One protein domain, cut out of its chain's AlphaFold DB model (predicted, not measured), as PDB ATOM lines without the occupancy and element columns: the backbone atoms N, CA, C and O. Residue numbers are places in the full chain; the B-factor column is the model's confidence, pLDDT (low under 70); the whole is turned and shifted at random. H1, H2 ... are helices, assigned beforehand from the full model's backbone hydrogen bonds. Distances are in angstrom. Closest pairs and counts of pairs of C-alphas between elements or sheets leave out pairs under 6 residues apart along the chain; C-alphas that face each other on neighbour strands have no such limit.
ATOM      1  N   SER A   4      67.613  14.688-141.886       84.19
ATOM      2  CA  SER A   4      68.188  14.937-140.563       84.19
ATOM      3  C   SER A   4      69.708  14.776-140.568       84.19
ATOM      4  O   SER A   4      70.424  15.629-140.049       84.19
ATOM      5  N   THR A   5      70.208  13.748-141.260       86.56
ATOM      6  CA  THR A   5      71.643  13.510-141.463       86.56
ATOM      7  C   THR A   5      72.298  14.625-142.290       86.56
ATOM      8  O   THR A   5      73.408  15.066-141.973       86.56
ATOM      9  N   ILE A   6      71.616  15.123-143.330       85.44
ATOM     10  CA  ILE A   6      72.112  16.244-144.147       85.44
ATOM     11  C   ILE A   6      72.234  17.506-143.283       85.44
ATOM     12  O   ILE A   6      73.295  18.123-143.234       85.44
ATOM     13  N   LEU A   7      71.183  17.857-142.540       86.62
ATOM     14  CA  LEU A   7      71.186  19.024-141.656       86.62
ATOM     15  C   LEU A   7      72.231  18.896-140.542       86.62
ATOM     16  O   LEU A   7      72.921  19.868-140.240       86.62
ATOM     17  N   ALA A   8      72.401  17.706-139.963       85.81
ATOM     18  CA  ALA A   8      73.401  17.458-138.926       85.81
ATOM     19  C   ALA A   8      74.832  17.711-139.413       85.81
ATOM     20  O   ALA A   8      75.676  18.146-138.634       85.81
ATOM     21  N   THR A   9      75.110  17.436-140.686       87.00
ATOM     22  CA  THR A   9      76.450  17.608-141.261       87.00
ATOM     23  C   THR A   9      76.835  19.083-141.320       87.00
ATOM     24  O   THR A   9      77.956  19.445-140.977       87.00
ATOM     25  N   ASP A  10      75.896  19.942-141.714       84.62
ATOM     26  CA  ASP A  10      76.199  21.336-142.039       84.62
ATOM     27  C   ASP A  10      75.801  22.334-140.947       84.62
ATOM     28  O   ASP A  10      76.378  23.415-140.861       84.62
ATOM     29  N   LEU A  11      74.802  22.010-140.121       87.19
ATOM     30  CA  LEU A  11      74.164  22.977-139.218       87.19
ATOM     31  C   LEU A  11      74.466  22.748-137.741       87.19
ATOM     32  O   LEU A  11      74.094  23.580-136.915       87.19
ATOM     33  N   LYS A  12      75.168  21.664-137.396       86.56
ATOM     34  CA  LYS A  12      75.464  21.322-136.001       86.56
ATOM     35  C   LYS A  12      76.195  22.444-135.264       86.56
ATOM     36  O   LYS A  12      75.726  22.862-134.212       86.56
ATOM     37  N   SER A  13      77.270  22.975-135.843       87.62
ATOM     38  CA  SER A  13      78.023  24.082-135.242       87.62
ATOM     39  C   SER A  13      77.315  25.440-135.384       87.62
ATOM     40  O   SER A  13      77.145  26.104-134.361       87.62
ATOM     41  N   PRO A  14      76.800  25.839-136.570       86.56
ATOM     42  CA  PRO A  14      76.058  27.096-136.722       86.56
ATOM     43  C   PRO A  14      74.872  27.263-135.762       86.56
ATOM     44  O   PRO A  14      74.613  28.368-135.290       86.56
ATOM     45  N   LEU A  15      74.158  26.179-135.445       87.12
ATOM     46  CA  LEU A  15      73.010  26.194-134.531       87.12
ATOM     47  C   LEU A  15      73.375  25.857-133.074       87.12
ATOM     48  O   LEU A  15      72.479  25.763-132.238       87.12
ATOM     49  N   GLY A  16      74.660  25.661-132.753       87.31
ATOM     50  CA  GLY A  16      75.104  25.338-131.393       87.31
ATOM     51  C   GLY A  16      74.611  23.978-130.879       87.31
ATOM     52  O   GLY A  16      74.418  23.795-129.680       87.31
ATOM     53  N   LEU A  17      74.395  23.008-131.770       88.94
ATOM     54  CA  LEU A  17      73.911  21.665-131.421       88.94
ATOM     55  C   LEU A  17      75.023  20.756-130.865       88.94
ATOM     56  O   LEU A  17      74.757  19.615-130.473       88.94
ATOM     57  N   ASP A  18      76.274  21.218-130.869       87.12
ATOM     58  CA  ASP A  18      77.429  20.478-130.350       87.12
ATOM     59  C   ASP A  18      77.330  20.211-128.845       87.12
ATOM     60  O   ASP A  18      77.677  19.116-128.404       87.12
ATOM     61  N   ASP A  19      76.763  21.155-128.093       87.81
ATOM     62  CA  ASP A  19      76.615  21.071-126.635       87.81
ATOM     63  C   ASP A  19      75.336  20.330-126.198       87.81
ATOM     64  O   ASP A  19      75.079  20.135-125.007       87.81
ATOM     65  N   MET A  20      74.506  19.904-127.153       91.31
ATOM     66  CA  MET A  20      73.291  19.143-126.872       91.31
ATOM     67  C   MET A  20      73.599  17.660-126.657       91.31
ATOM     68  O   MET A  20      74.442  17.062-127.334       91.31
ATOM     69  N   THR A  21      72.835  17.029-125.760       92.88
ATOM     70  CA  THR A  21      72.814  15.566-125.656       92.88
ATOM     71  C   THR A  21      72.357  14.951-126.976       92.88
ATOM     72  O   THR A  21      71.612  15.573-127.737       92.88
ATOM     73  N   GLU A  22      72.791  13.722-127.249       90.56
ATOM     74  CA  GLU A  22      72.483  13.043-128.507       90.56
ATOM     75  C   GLU A  22      70.978  12.943-128.766       90.56
ATOM     76  O   GLU A  22      70.531  13.398-129.815       90.56
ATOM     77  N   ASP A  23      70.201  12.494-127.780       92.00
ATOM     78  CA  ASP A  23      68.741  12.376-127.895       92.00
ATOM     79  C   ASP A  23      68.068  13.718-128.218       92.00
ATOM     80  O   ASP A  23      67.225  13.810-129.109       92.00
ATOM     81  N   LYS A  24      68.469  14.801-127.533       91.75
ATOM     82  CA  LYS A  24      67.897  16.136-127.770       91.75
ATOM     83  C   LYS A  24      68.279  16.671-129.144       91.75
ATOM     84  O   LYS A  24      67.465  17.324-129.790       91.75
ATOM     85  N   ARG A  25      69.511  16.413-129.585       92.25
ATOM     86  CA  ARG A  25      69.983  16.802-130.914       92.25
ATOM     87  C   ARG A  25      69.238  16.036-132.003       92.25
ATOM     88  O   ARG A  25      68.827  16.652-132.980       92.25
ATOM     89  N   GLN A  26      69.051  14.728-131.840       90.31
ATOM     90  CA  GLN A  26      68.291  13.910-132.785       90.31
ATOM     91  C   GLN A  26      66.837  14.375-132.873       90.31
ATOM     92  O   GLN A  26      66.352  14.589-133.980       90.31
ATOM     93  N   GLN A  27      66.180  14.625-131.735       91.62
ATOM     94  CA  GLN A  27      64.816  15.159-131.724       91.62
ATOM     95  C   GLN A  27      64.733  16.513-132.435       91.62
ATOM     96  O   GLN A  27      63.892  16.699-133.307       91.62
ATOM     97  N   PHE A  28      65.648  17.435-132.130       92.12
ATOM     98  CA  PHE A  28      65.682  18.741-132.785       92.12
ATOM     99  C   PHE A  28      65.858  18.623-134.305       92.12
ATOM    100  O   PHE A  28      65.150  19.274-135.069       92.12
ATOM    101  N   LEU A  29      66.787  17.776-134.759       91.19
ATOM    102  CA  LEU A  29      67.016  17.545-136.186       91.19
ATOM    103  C   LEU A  29      65.814  16.879-136.860       91.19
ATOM    104  O   LEU A  29      65.533  17.185-138.017       91.19
ATOM    105  N   TYR A  30      65.106  15.995-136.159       90.81
ATOM    106  CA  TYR A  30      63.882  15.369-136.649       90.81
ATOM    107  C   TYR A  30      62.749  16.391-136.821       90.81
ATOM    108  O   TYR A  30      62.145  16.467-137.894       90.81
ATOM    109  N   ASP A  31      62.511  17.222-135.806       91.62
ATOM    110  CA  ASP A  31      61.490  18.274-135.848       91.62
ATOM    111  C   ASP A  31      61.795  19.263-136.977       91.62
ATOM    112  O   ASP A  31      60.935  19.586-137.796       91.62
ATOM    113  N   LEU A  32      63.061  19.671-137.091       91.38
ATOM    114  CA  LEU A  32      63.512  20.571-138.143       91.38
ATOM    115  C   LEU A  32      63.363  19.958-139.544       91.38
ATOM    116  O   LEU A  32      62.928  20.631-140.478       91.38
ATOM    117  N   SER A  33      63.697  18.675-139.691       91.19
ATOM    118  CA  SER A  33      63.523  17.945-140.952       91.19
ATOM    119  C   SER A  33      62.057  17.880-141.371       91.19
ATOM    120  O   SER A  33      61.765  17.985-142.560       91.19
ATOM    121  N   SER A  34      61.149  17.729-140.404       90.50
ATOM    122  CA  SER A  34      59.704  17.691-140.646       90.50
ATOM    123  C   SER A  34      59.194  19.038-141.161       90.50
ATOM    124  O   SER A  34      58.517  19.075-142.182       90.50
ATOM    125  N   VAL A  35      59.616  20.149-140.547       92.44
ATOM    126  CA  VAL A  35      59.253  21.503-141.006       92.44
ATOM    127  C   VAL A  35      59.761  21.780-142.425       92.44
ATOM    128  O   VAL A  35      59.026  22.309-143.255       92.44
ATOM    129  N   ILE A  36      61.003  21.399-142.737       93.00
ATOM    130  CA  ILE A  36      61.564  21.571-144.089       93.00
ATOM    131  C   ILE A  36      60.804  20.719-145.111       93.00
ATOM    132  O   ILE A  36      60.548  21.169-146.226       93.00
ATOM    133  N   LEU A  37      60.423  19.495-144.737       92.00
ATOM    134  CA  LEU A  37      59.625  18.629-145.597       92.00
ATOM    135  C   LEU A  37      58.240  19.231-145.878       92.00
ATOM    136  O   LEU A  37      57.805  19.229-147.028       92.00
ATOM    137  N   GLU A  38      57.570  19.767-144.858       90.75
ATOM    138  CA  GLU A  38      56.289  20.467-145.001       90.75
ATOM    139  C   GLU A  38      56.412  21.690-145.920       90.75
ATOM    140  O   GLU A  38      55.610  21.845-146.842       90.75
ATOM    141  N   GLY A  39      57.454  22.508-145.743       92.50
ATOM    142  CA  GLY A  39      57.736  23.649-146.620       92.50
ATOM    143  C   GLY A  39      57.951  23.232-148.077       92.50
ATOM    144  O   GLY A  39      57.341  23.792-148.987       92.50
ATOM    145  N   ALA A  40      58.736  22.177-148.307       93.25
ATOM    146  CA  ALA A  40      58.963  21.642-149.646       93.25
ATOM    147  C   ALA A  40      57.678  21.105-150.299       93.25
ATOM    148  O   ALA A  40      57.503  21.245-151.511       93.25
ATOM    149  N   LEU A  41      56.776  20.492-149.521       91.75
ATOM    150  CA  LEU A  41      55.474  20.023-150.010       91.75
ATOM    151  C   LEU A  41      54.598  21.196-150.454       91.75
ATOM    152  O   LEU A  41      54.036  21.150-151.549       91.75
ATOM    153  N   LEU A  42      54.522  22.253-149.642       91.12
ATOM    154  CA  LEU A  42      53.765  23.461-149.971       91.12
ATOM    155  C   LEU A  42      54.320  24.139-151.228       91.12
ATOM    156  O   LEU A  42      53.575  24.346-152.183       91.12
ATOM    157  N   HIS A  43      55.632  24.381-151.290       91.62
ATOM    158  CA  HIS A  43      56.268  24.984-152.465       91.62
ATOM    159  C   HIS A  43      56.113  24.144-153.738       91.62
ATOM    160  O   HIS A  43      56.019  24.695-154.837       91.62
ATOM    161  N   TYR A  44      56.109  22.816-153.621       92.75
ATOM    162  CA  TYR A  44      55.868  21.941-154.764       92.75
ATOM    163  C   TYR A  44      54.430  22.072-155.273       92.75
ATOM    164  O   TYR A  44      54.219  22.207-156.479       92.75
ATOM    165  N   LEU A  45      53.452  22.075-154.363       91.50
ATOM    166  CA  LEU A  45      52.042  22.243-154.706       91.50
ATOM    167  C   LEU A  45      51.779  23.611-155.340       91.50
ATOM    168  O   LEU A  45      51.188  23.665-156.410       91.50
ATOM    169  N   GLU A  46      52.297  24.696-154.763       90.56
ATOM    170  CA  GLU A  46      52.130  26.061-155.290       90.56
ATOM    171  C   GLU A  46      52.664  26.243-156.717       90.56
ATOM    172  O   GLU A  46      52.159  27.073-157.473       90.56
ATOM    173  N   LYS A  47      53.694  25.478-157.093       88.81
ATOM    174  CA  LYS A  47      54.292  25.506-158.436       88.81
ATOM    175  C   LYS A  47      53.643  24.526-159.414       88.81
ATOM    176  O   LYS A  47      53.965  24.574-160.600       88.81
ATOM    177  N   SER A  48      52.796  23.627-158.925       88.69
ATOM    178  CA  SER A  48      52.119  22.615-159.735       88.69
ATOM    179  C   SER A  48      50.803  23.157-160.287       88.69
ATOM    180  O   SER A  48      50.154  23.995-159.657       88.69
ATOM    181  N   GLU A  49      50.386  22.658-161.448       88.75
ATOM    182  CA  GLU A  49      49.051  22.934-161.982       88.75
ATOM    183  C   GLU A  49      47.967  22.313-161.082       88.75
ATOM    184  O   GLU A  49      48.226  21.356-160.353       88.75
ATOM    185  N   GLU A  50      46.746  22.851-161.116       82.12
ATOM    186  CA  GLU A  50      45.657  22.443-160.211       82.12
ATOM    187  C   GLU A  50      45.330  20.938-160.316       82.12
ATOM    188  O   GLU A  50      45.173  20.254-159.299       82.12
ATOM    189  N   ASP A  51      45.330  20.394-161.536       81.38
ATOM    190  CA  ASP A  51      45.131  18.961-161.782       81.38
ATOM    191  C   ASP A  51      46.261  18.114-161.162       81.38
ATOM    192  O   ASP A  51      46.005  17.095-160.510       81.38
ATOM    193  N   ASP A  52      47.511  18.571-161.272       86.00
ATOM    194  CA  ASP A  52      48.685  17.894-160.712       86.00
ATOM    195  C   ASP A  52      48.715  17.956-159.176       86.00
ATOM    196  O   ASP A  52      49.115  16.985-158.524       86.00
ATOM    197  N   GLN A  53      48.243  19.055-158.576       88.94
ATOM    198  CA  GLN A  53      48.108  19.195-157.120       88.94
ATOM    199  C   GLN A  53      47.132  18.164-156.546       88.94
ATOM    200  O   GLN A  53      47.410  17.539-155.515       88.94
ATOM    201  N   SER A  54      45.995  17.967-157.218       89.56
ATOM    202  CA  SER A  54      44.968  17.007-156.808       89.56
ATOM    203  C   SER A  54      45.473  15.563-156.904       89.56
ATOM    204  O   SER A  54      45.316  14.772-155.963       89.56
ATOM    205  N   VAL A  55      46.164  15.229-158.002       91.31
ATOM    206  CA  VAL A  55      46.780  13.909-158.207       91.31
ATOM    207  C   VAL A  55      47.870  13.645-157.169       91.31
ATOM    208  O   VAL A  55      47.893  12.571-156.563       91.31
ATOM    209  N   PHE A  56      48.746  14.620-156.923       91.19
ATOM    210  CA  PHE A  56      49.791  14.515-155.909       91.19
ATOM    211  C   PHE A  56      49.205  14.307-154.508       91.19
ATOM    212  O   PHE A  56      49.587  13.368-153.810       91.19
ATOM    213  N   SER A  57      48.235  15.135-154.112       88.44
ATOM    214  CA  SER A  57      47.605  15.062-152.788       88.44
ATOM    215  C   SER A  57      46.917  13.715-152.564       88.44
ATOM    216  O   SER A  57      47.091  13.092-151.515       88.44
ATOM    217  N   SER A  58      46.203  13.220-153.579       91.69
ATOM    218  CA  SER A  58      45.563  11.901-153.548       91.69
ATOM    219  C   SER A  58      46.589  10.776-153.416       91.69
ATOM    220  O   SER A  58      46.388   9.835-152.647       91.69
ATOM    221  N   TRP A  59      47.716  10.875-154.129       93.19
ATOM    222  CA  TRP A  59      48.789   9.891-154.031       93.19
ATOM    223  C   TRP A  59      49.411   9.871-152.633       93.19
ATOM    224  O   TRP A  59      49.588   8.789-152.075       93.19
ATOM    225  N   VAL A  60      49.696  11.034-152.034       89.94
ATOM    226  CA  VAL A  60      50.250  11.115-150.669       89.94
ATOM    227  C   VAL A  60      49.279  10.514-149.655       89.94
ATOM    228  O   VAL A  60      49.691   9.698-148.835       89.94
ATOM    229  N   GLN A  61      47.988  10.851-149.735       89.94
ATOM    230  CA  GLN A  61      46.970  10.300-148.836       89.94
ATOM    231  C   GLN A  61      46.859   8.775-148.948       89.94
ATOM    232  O   GLN A  61      46.793   8.090-147.929       89.94
ATOM    233  N   ALA A  62      46.894   8.232-150.169       93.00
ATOM    234  CA  ALA A  62      46.811   6.791-150.402       93.00
ATOM    235  C   ALA A  62      48.004   6.003-149.828       93.00
ATOM    236  O   ALA A  62      47.868   4.812-149.558       93.00
ATOM    237  N   HIS A  63      49.150   6.659-149.628       91.31
ATOM    238  CA  HIS A  63      50.382   6.040-149.131       91.31
ATOM    239  C   HIS A  63      50.794   6.571-147.747       91.31
ATOM    240  O   HIS A  63      51.905   6.310-147.296       91.31
ATOM    241  N   ALA A  64      49.923   7.308-147.048       85.31
ATOM    242  CA  ALA A  64      50.267   8.002-145.802       85.31
ATOM    243  C   ALA A  64      50.745   7.064-144.678       85.31
ATOM    244  O   ALA A  64      51.499   7.478-143.802       85.31
ATOM    245  N   THR A  65      50.320   5.799-144.705       88.38
ATOM    246  CA  THR A  65      50.711   4.769-143.730       88.38
ATOM    247  C   THR A  65      51.947   3.973-144.149       88.38
ATOM    248  O   THR A  65      52.346   3.052-143.439       88.38
ATOM    249  N   ASP A  66      52.538   4.272-145.306       90.19
ATOM    250  CA  ASP A  66      53.720   3.566-145.777       90.19
ATOM    251  C   ASP A  66      54.951   3.982-144.970       90.19
ATOM    252  O   ASP A  66      55.378   5.136-145.010       90.19
ATOM    253  N   GLU A  67      55.616   3.012-144.341       85.19
ATOM    254  CA  GLU A  67      56.890   3.232-143.633       85.19
ATOM    255  C   GLU A  67      57.984   3.829-144.541       85.19
ATOM    256  O   GLU A  67      58.941   4.443-144.076       85.19
ATOM    257  N   ASN A  68      57.841   3.674-145.859       86.62
ATOM    258  CA  ASN A  68      58.742   4.200-146.878       86.62
ATOM    259  C   ASN A  68      58.098   5.266-147.778       86.62
ATOM    260  O   ASN A  68      58.495   5.395-148.943       86.62
ATOM    261  N   LEU A  69      57.143   6.040-147.247       87.94
ATOM    262  CA  LEU A  69      56.464   7.116-147.971       87.94
ATOM    263  C   LEU A  69      57.452   8.066-148.659       87.94
ATOM    264  O   LEU A  69      57.371   8.236-149.870       87.94
ATOM    265  N   LEU A  70      58.415   8.645-147.934       87.94
ATOM    266  CA  LEU A  70      59.347   9.624-148.511       87.94
ATOM    267  C   LEU A  70      60.214   9.028-149.644       87.94
ATOM    268  O   LEU A  70      60.248   9.614-150.728       87.94
ATOM    269  N   PRO A  71      60.868   7.856-149.488       91.00
ATOM    270  CA  PRO A  71      61.537   7.188-150.606       91.00
ATOM    271  C   PRO A  71      60.634   6.934-151.821       91.00
ATOM    272  O   PRO A  71      61.074   7.125-152.956       91.00
ATOM    273  N   LYS A  72      59.379   6.518-151.604       91.12
ATOM    274  CA  LYS A  72      58.411   6.316-152.692       91.12
ATOM    275  C   LYS A  72      58.037   7.640-153.353       91.12
ATOM    276  O   LYS A  72      58.055   7.721-154.576       91.12
ATOM    277  N   LEU A  73      57.782   8.682-152.567       91.19
ATOM    278  CA  LEU A  73      57.419  10.016-153.032       91.19
ATOM    279  C   LEU A  73      58.509  10.602-153.936       91.19
ATOM    280  O   LEU A  73      58.218  11.048-155.039       91.19
ATOM    281  N   LEU A  74      59.773  10.512-153.514       91.88
ATOM    282  CA  LEU A  74      60.925  10.990-154.287       91.88
ATOM    283  C   LEU A  74      61.132  10.216-155.596       91.88
ATOM    284  O   LEU A  74      61.633  10.773-156.572       91.88
ATOM    285  N   LYS A  75      60.749   8.934-155.626       92.69
ATOM    286  CA  LYS A  75      60.796   8.107-156.838       92.69
ATOM    287  C   LYS A  75      59.652   8.439-157.797       92.69
ATOM    288  O   LYS A  75      59.880   8.495-159.001       92.69
ATOM    289  N   THR A  76      58.442   8.628-157.273       92.69
ATOM    290  CA  THR A  76      57.232   8.898-158.065       92.69
ATOM    291  C   THR A  76      57.211  10.329-158.597       92.69
ATOM    292  O   THR A  76      56.827  10.544-159.743       92.69
ATOM    293  N   TYR A  77      57.688  11.296-157.808       93.00
ATOM    294  CA  TYR A  77      57.692  12.721-158.142       93.00
ATOM    295  C   TYR A  77      59.120  13.297-158.080       93.00
ATOM    296  O   TYR A  77      59.486  13.980-157.122       93.00
ATOM    297  N   PRO A  78      59.963  13.083-159.110       92.19
ATOM    298  CA  PRO A  78      61.345  13.572-159.108       92.19
ATOM    299  C   PRO A  78      61.475  15.099-158.980       92.19
ATOM    300  O   PRO A  78      62.468  15.592-158.447       92.19
ATOM    301  N   GLN A  79      60.482  15.859-159.453       91.19
ATOM    302  CA  GLN A  79      60.457  17.324-159.326       91.19
ATOM    303  C   GLN A  79      60.222  17.776-157.878       91.19
ATOM    304  O   GLN A  79      60.813  18.764-157.441       91.19
ATOM    305  N   PHE A  80      59.445  17.013-157.104       93.19
ATOM    306  CA  PHE A  80      59.361  17.214-155.661       93.19
ATOM    307  C   PHE A  80      60.731  16.988-155.006       93.19
ATOM    308  O   PHE A  80      61.163  17.798-154.196       93.19
ATOM    309  N   GLY A  81      61.481  15.963-155.427       92.62
ATOM    310  CA  GLY A  81      62.843  15.734-154.928       92.62
ATOM    311  C   GLY A  81      63.812  16.894-155.187       92.62
ATOM    312  O   GLY A  81      64.652  17.192-154.335       92.62
ATOM    313  N   LYS A  82      63.671  17.590-156.322       92.69
ATOM    314  CA  LYS A  82      64.411  18.836-156.576       92.69
ATOM    315  C   LYS A  82      63.958  19.955-155.646       92.69
ATOM    316  O   LYS A  82      64.800  20.547-154.988       92.69
ATOM    317  N   THR A  83      62.647  20.158-155.521       93.94
ATOM    318  CA  THR A  83      62.063  21.172-154.624       93.94
ATOM    319  C   THR A  83      62.541  20.982-153.184       93.94
ATOM    320  O   THR A  83      62.980  21.935-152.553       93.94
ATOM    321  N   LEU A  84      62.559  19.743-152.691       94.31
ATOM    322  CA  LEU A  84      63.073  19.410-151.364       94.31
ATOM    323  C   LEU A  84      64.571  19.712-151.219       94.31
ATOM    324  O   LEU A  84      65.006  20.209-150.184       94.31
ATOM    325  N   THR A  85      65.371  19.426-152.247       93.44
ATOM    326  CA  THR A  85      66.811  19.729-152.233       93.44
ATOM    327  C   THR A  85      67.058  21.239-152.202       93.44
ATOM    328  O   THR A  85      67.908  21.703-151.440       93.44
ATOM    329  N   ASP A  86      66.293  22.000-152.987       93.19
ATOM    330  CA  ASP A  86      66.361  23.461-153.034       93.19
ATOM    331  C   ASP A  86      65.927  24.084-151.698       93.19
ATOM    332  O   ASP A  86      66.568  25.023-151.221       93.19
ATOM    333  N   GLU A  87      64.896  23.528-151.057       92.88
ATOM    334  CA  GLU A  87      64.415  23.961-149.740       92.88
ATOM    335  C   GLU A  87      65.481  23.744-148.658       92.88
ATOM    336  O   GLU A  87      65.830  24.668-147.923       92.88
ATOM    337  N   ILE A  88      66.086  22.548-148.613       93.69
ATOM    338  CA  ILE A  88      67.196  22.237-147.697       93.69
ATOM    339  C   ILE A  88      68.367  23.202-147.931       93.69
ATOM    340  O   ILE A  88      68.952  23.719-146.977       93.69
ATOM    341  N   GLY A  89      68.729  23.451-149.193       92.94
ATOM    342  CA  GLY A  89      69.818  24.360-149.555       92.94
ATOM    343  C   GLY A  89      69.551  25.808-149.137       92.94
ATOM    344  O   GLY A  89      70.437  26.462-148.575       92.94
ATOM    345  N   SER A  90      68.329  26.287-149.364       92.25
ATOM    346  CA  SER A  90      67.889  27.635-148.994       92.25
ATOM    347  C   SER A  90      67.906  27.810-147.481       92.25
ATOM    348  O   SER A  90      68.571  28.716-146.976       92.25
ATOM    349  N   PHE A  91      67.310  26.864-146.750       92.50
ATOM    350  CA  PHE A  91      67.308  26.869-145.291       92.50
ATOM    351  C   PHE A  91      68.729  26.884-144.712       92.50
ATOM    352  O   PHE A  91      69.051  27.710-143.857       92.50
ATOM    353  N   LYS A  92      69.619  26.011-145.207       92.12
ATOM    354  CA  LYS A  92      71.022  25.979-144.766       92.12
ATOM    355  C   LYS A  92      71.717  27.320-144.983       92.12
ATOM    356  O   LYS A  92      72.414  27.806-144.093       92.12
ATOM    357  N   THR A  93      71.534  27.906-146.163       92.12
ATOM    358  CA  THR A  93      72.136  29.193-146.524       92.12
ATOM    359  C   THR A  93      71.652  30.299-145.593       92.12
ATOM    360  O   THR A  93      72.463  31.078-145.090       92.12
ATOM    361  N   ASP A  94      70.351  30.337-145.305       91.38
ATOM    362  CA  ASP A  94      69.763  31.317-144.398       91.38
ATOM    363  C   ASP A  94      70.264  31.155-142.961       91.38
ATOM    364  O   ASP A  94      70.649  32.148-142.338       91.38
ATOM    365  N   VAL A  95      70.344  29.923-142.446       90.12
ATOM    366  CA  VAL A  95      70.905  29.651-141.115       90.12
ATOM    367  C   VAL A  95      72.352  30.120-141.025       90.12
ATOM    368  O   VAL A  95      72.705  30.842-140.091       90.12
ATOM    369  N   ILE A  96      73.193  29.754-141.996       88.31
ATOM    370  CA  ILE A  96      74.607  30.149-142.012       88.31
ATOM    371  C   ILE A  96      74.725  31.673-142.075       88.31
ATOM    372  O   ILE A  96      75.504  32.254-141.321       88.31
ATOM    373  N   ARG A  97      73.918  32.340-142.909       90.56
ATOM    374  CA  ARG A  97      73.896  33.806-143.008       90.56
ATOM    375  C   ARG A  97      73.534  34.461-141.674       90.56
ATOM    376  O   ARG A  97      74.189  35.419-141.275       90.56
ATOM    377  N   VAL A  98      72.504  33.966-140.989       88.12
ATOM    378  CA  VAL A  98      72.017  34.539-139.719       88.12
ATOM    379  C   VAL A  98      72.997  34.299-138.566       88.12
ATOM    380  O   VAL A  98      73.131  35.149-137.689       88.12
ATOM    381  N   THR A  99      73.688  33.160-138.566       86.25
ATOM    382  CA  THR A  99      74.596  32.749-137.480       86.25
ATOM    383  C   THR A  99      76.026  33.259-137.671       86.25
ATOM    384  O   THR A  99      76.675  33.582-136.683       86.25
ATOM    385  N   SER A 100      76.495  33.405-138.918       76.62
ATOM    386  CA  SER A 100      77.835  33.925-139.258       76.62
ATOM    387  C   SER A 100      77.874  35.445-139.458       76.62
ATOM    388  O   SER A 100      78.948  36.030-139.528       76.62
ATOM    389  N   GLY A 101      76.713  36.095-139.591       59.81
ATOM    390  CA  GLY A 101      76.580  37.555-139.674       59.81
ATOM    391  C   GLY A 101      76.581  38.270-138.317       59.81
ATOM    392  O   GLY A 101      76.151  39.422-138.252       59.81
ATOM    393  N   ARG A 102      77.002  37.588-137.245       47.88
ATOM    394  CA  ARG A 102      77.193  38.128-135.892       47.88
ATOM    395  C   ARG A 102      78.668  38.188-135.533       47.88
ATOM    396  O   ARG A 102      79.384  37.225-135.874       47.88
TER     397      ARG A 102
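AT A GLANCE: This is residues 4 to 102 of the 102 residues of an uncharacterized protein of Candidatus Kaiserbacteria bacterium CG_4_8_14_3_um_filter_38_9 (UniProt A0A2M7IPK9). Two long helices, H2 and H5, meet as a V, crossing in the later part of H2 and the first part of H5; short H1 sits in the mouth of the V and packs on both. Beyond the crossing, H3 and H4 form a looser second part. The printed part has 99 residues, with five named helices, H1 to H5 in order, and no named strand: all helix. It is only just loose, close to compact, with a radius of gyration of the C-alphas of 15.4 A and spans of 45 by 29 by 16 A.

HOW THE PARTS SIT: H1, residues 4 to 11, touches H2, residues 22 to 47, at residues 26 to 33 alone, about perpendicular at 82 degrees; their closest C-alphas, of Ser 4 and Leu 29, are 5.2 A apart. H1 also touches H5, residues 78 to 100, at residues 88 to 96 alone, the same way at a shallow tilt of 33 degrees, only just short of steep; the closest C-alphas, of Leu 11 and Lys 92, are 7.0 A apart. Residues 36 to 44 of H2 alone touch H5, opposite ways at a steep tilt of 56 degrees; the closest C-alphas, of Ala 40 and Leu 84, are 5.0 A apart. H3, residues 50 to 62, is close but not clearly touching H2, closest at the C-alphas of Leu 45 and Gln 53, 5.5 A, and likewise H4, residues 69 to 76, at those of Val 60 and Leu 73, 7.6 A. H4 and H5 only just touch, only at the corner, with 3 pairs of C-alphas within 8 A, the closest Leu 74 and Gly 81, 5.2 A. Every O i to N i+4 pair is within hydrogen-bond range in H2, H3, H4 and H5; in H1 3 of 4 are.

IN THESE COORDINATES: H1 begins at C-alpha 4 (68.188, 14.937, -140.563). H2 is 37.2 A long, H3 18.5 A and H5 32.9 A; H5 ends at C-alpha 100 (77.835, 33.925, -139.258).

THE WHOLE: The farthest C-alphas, of Asp 19 and Asp 51, are 47.2 A apart. The printed part has no cut and no long link. Residues 101 to 102 have pLDDT under 70.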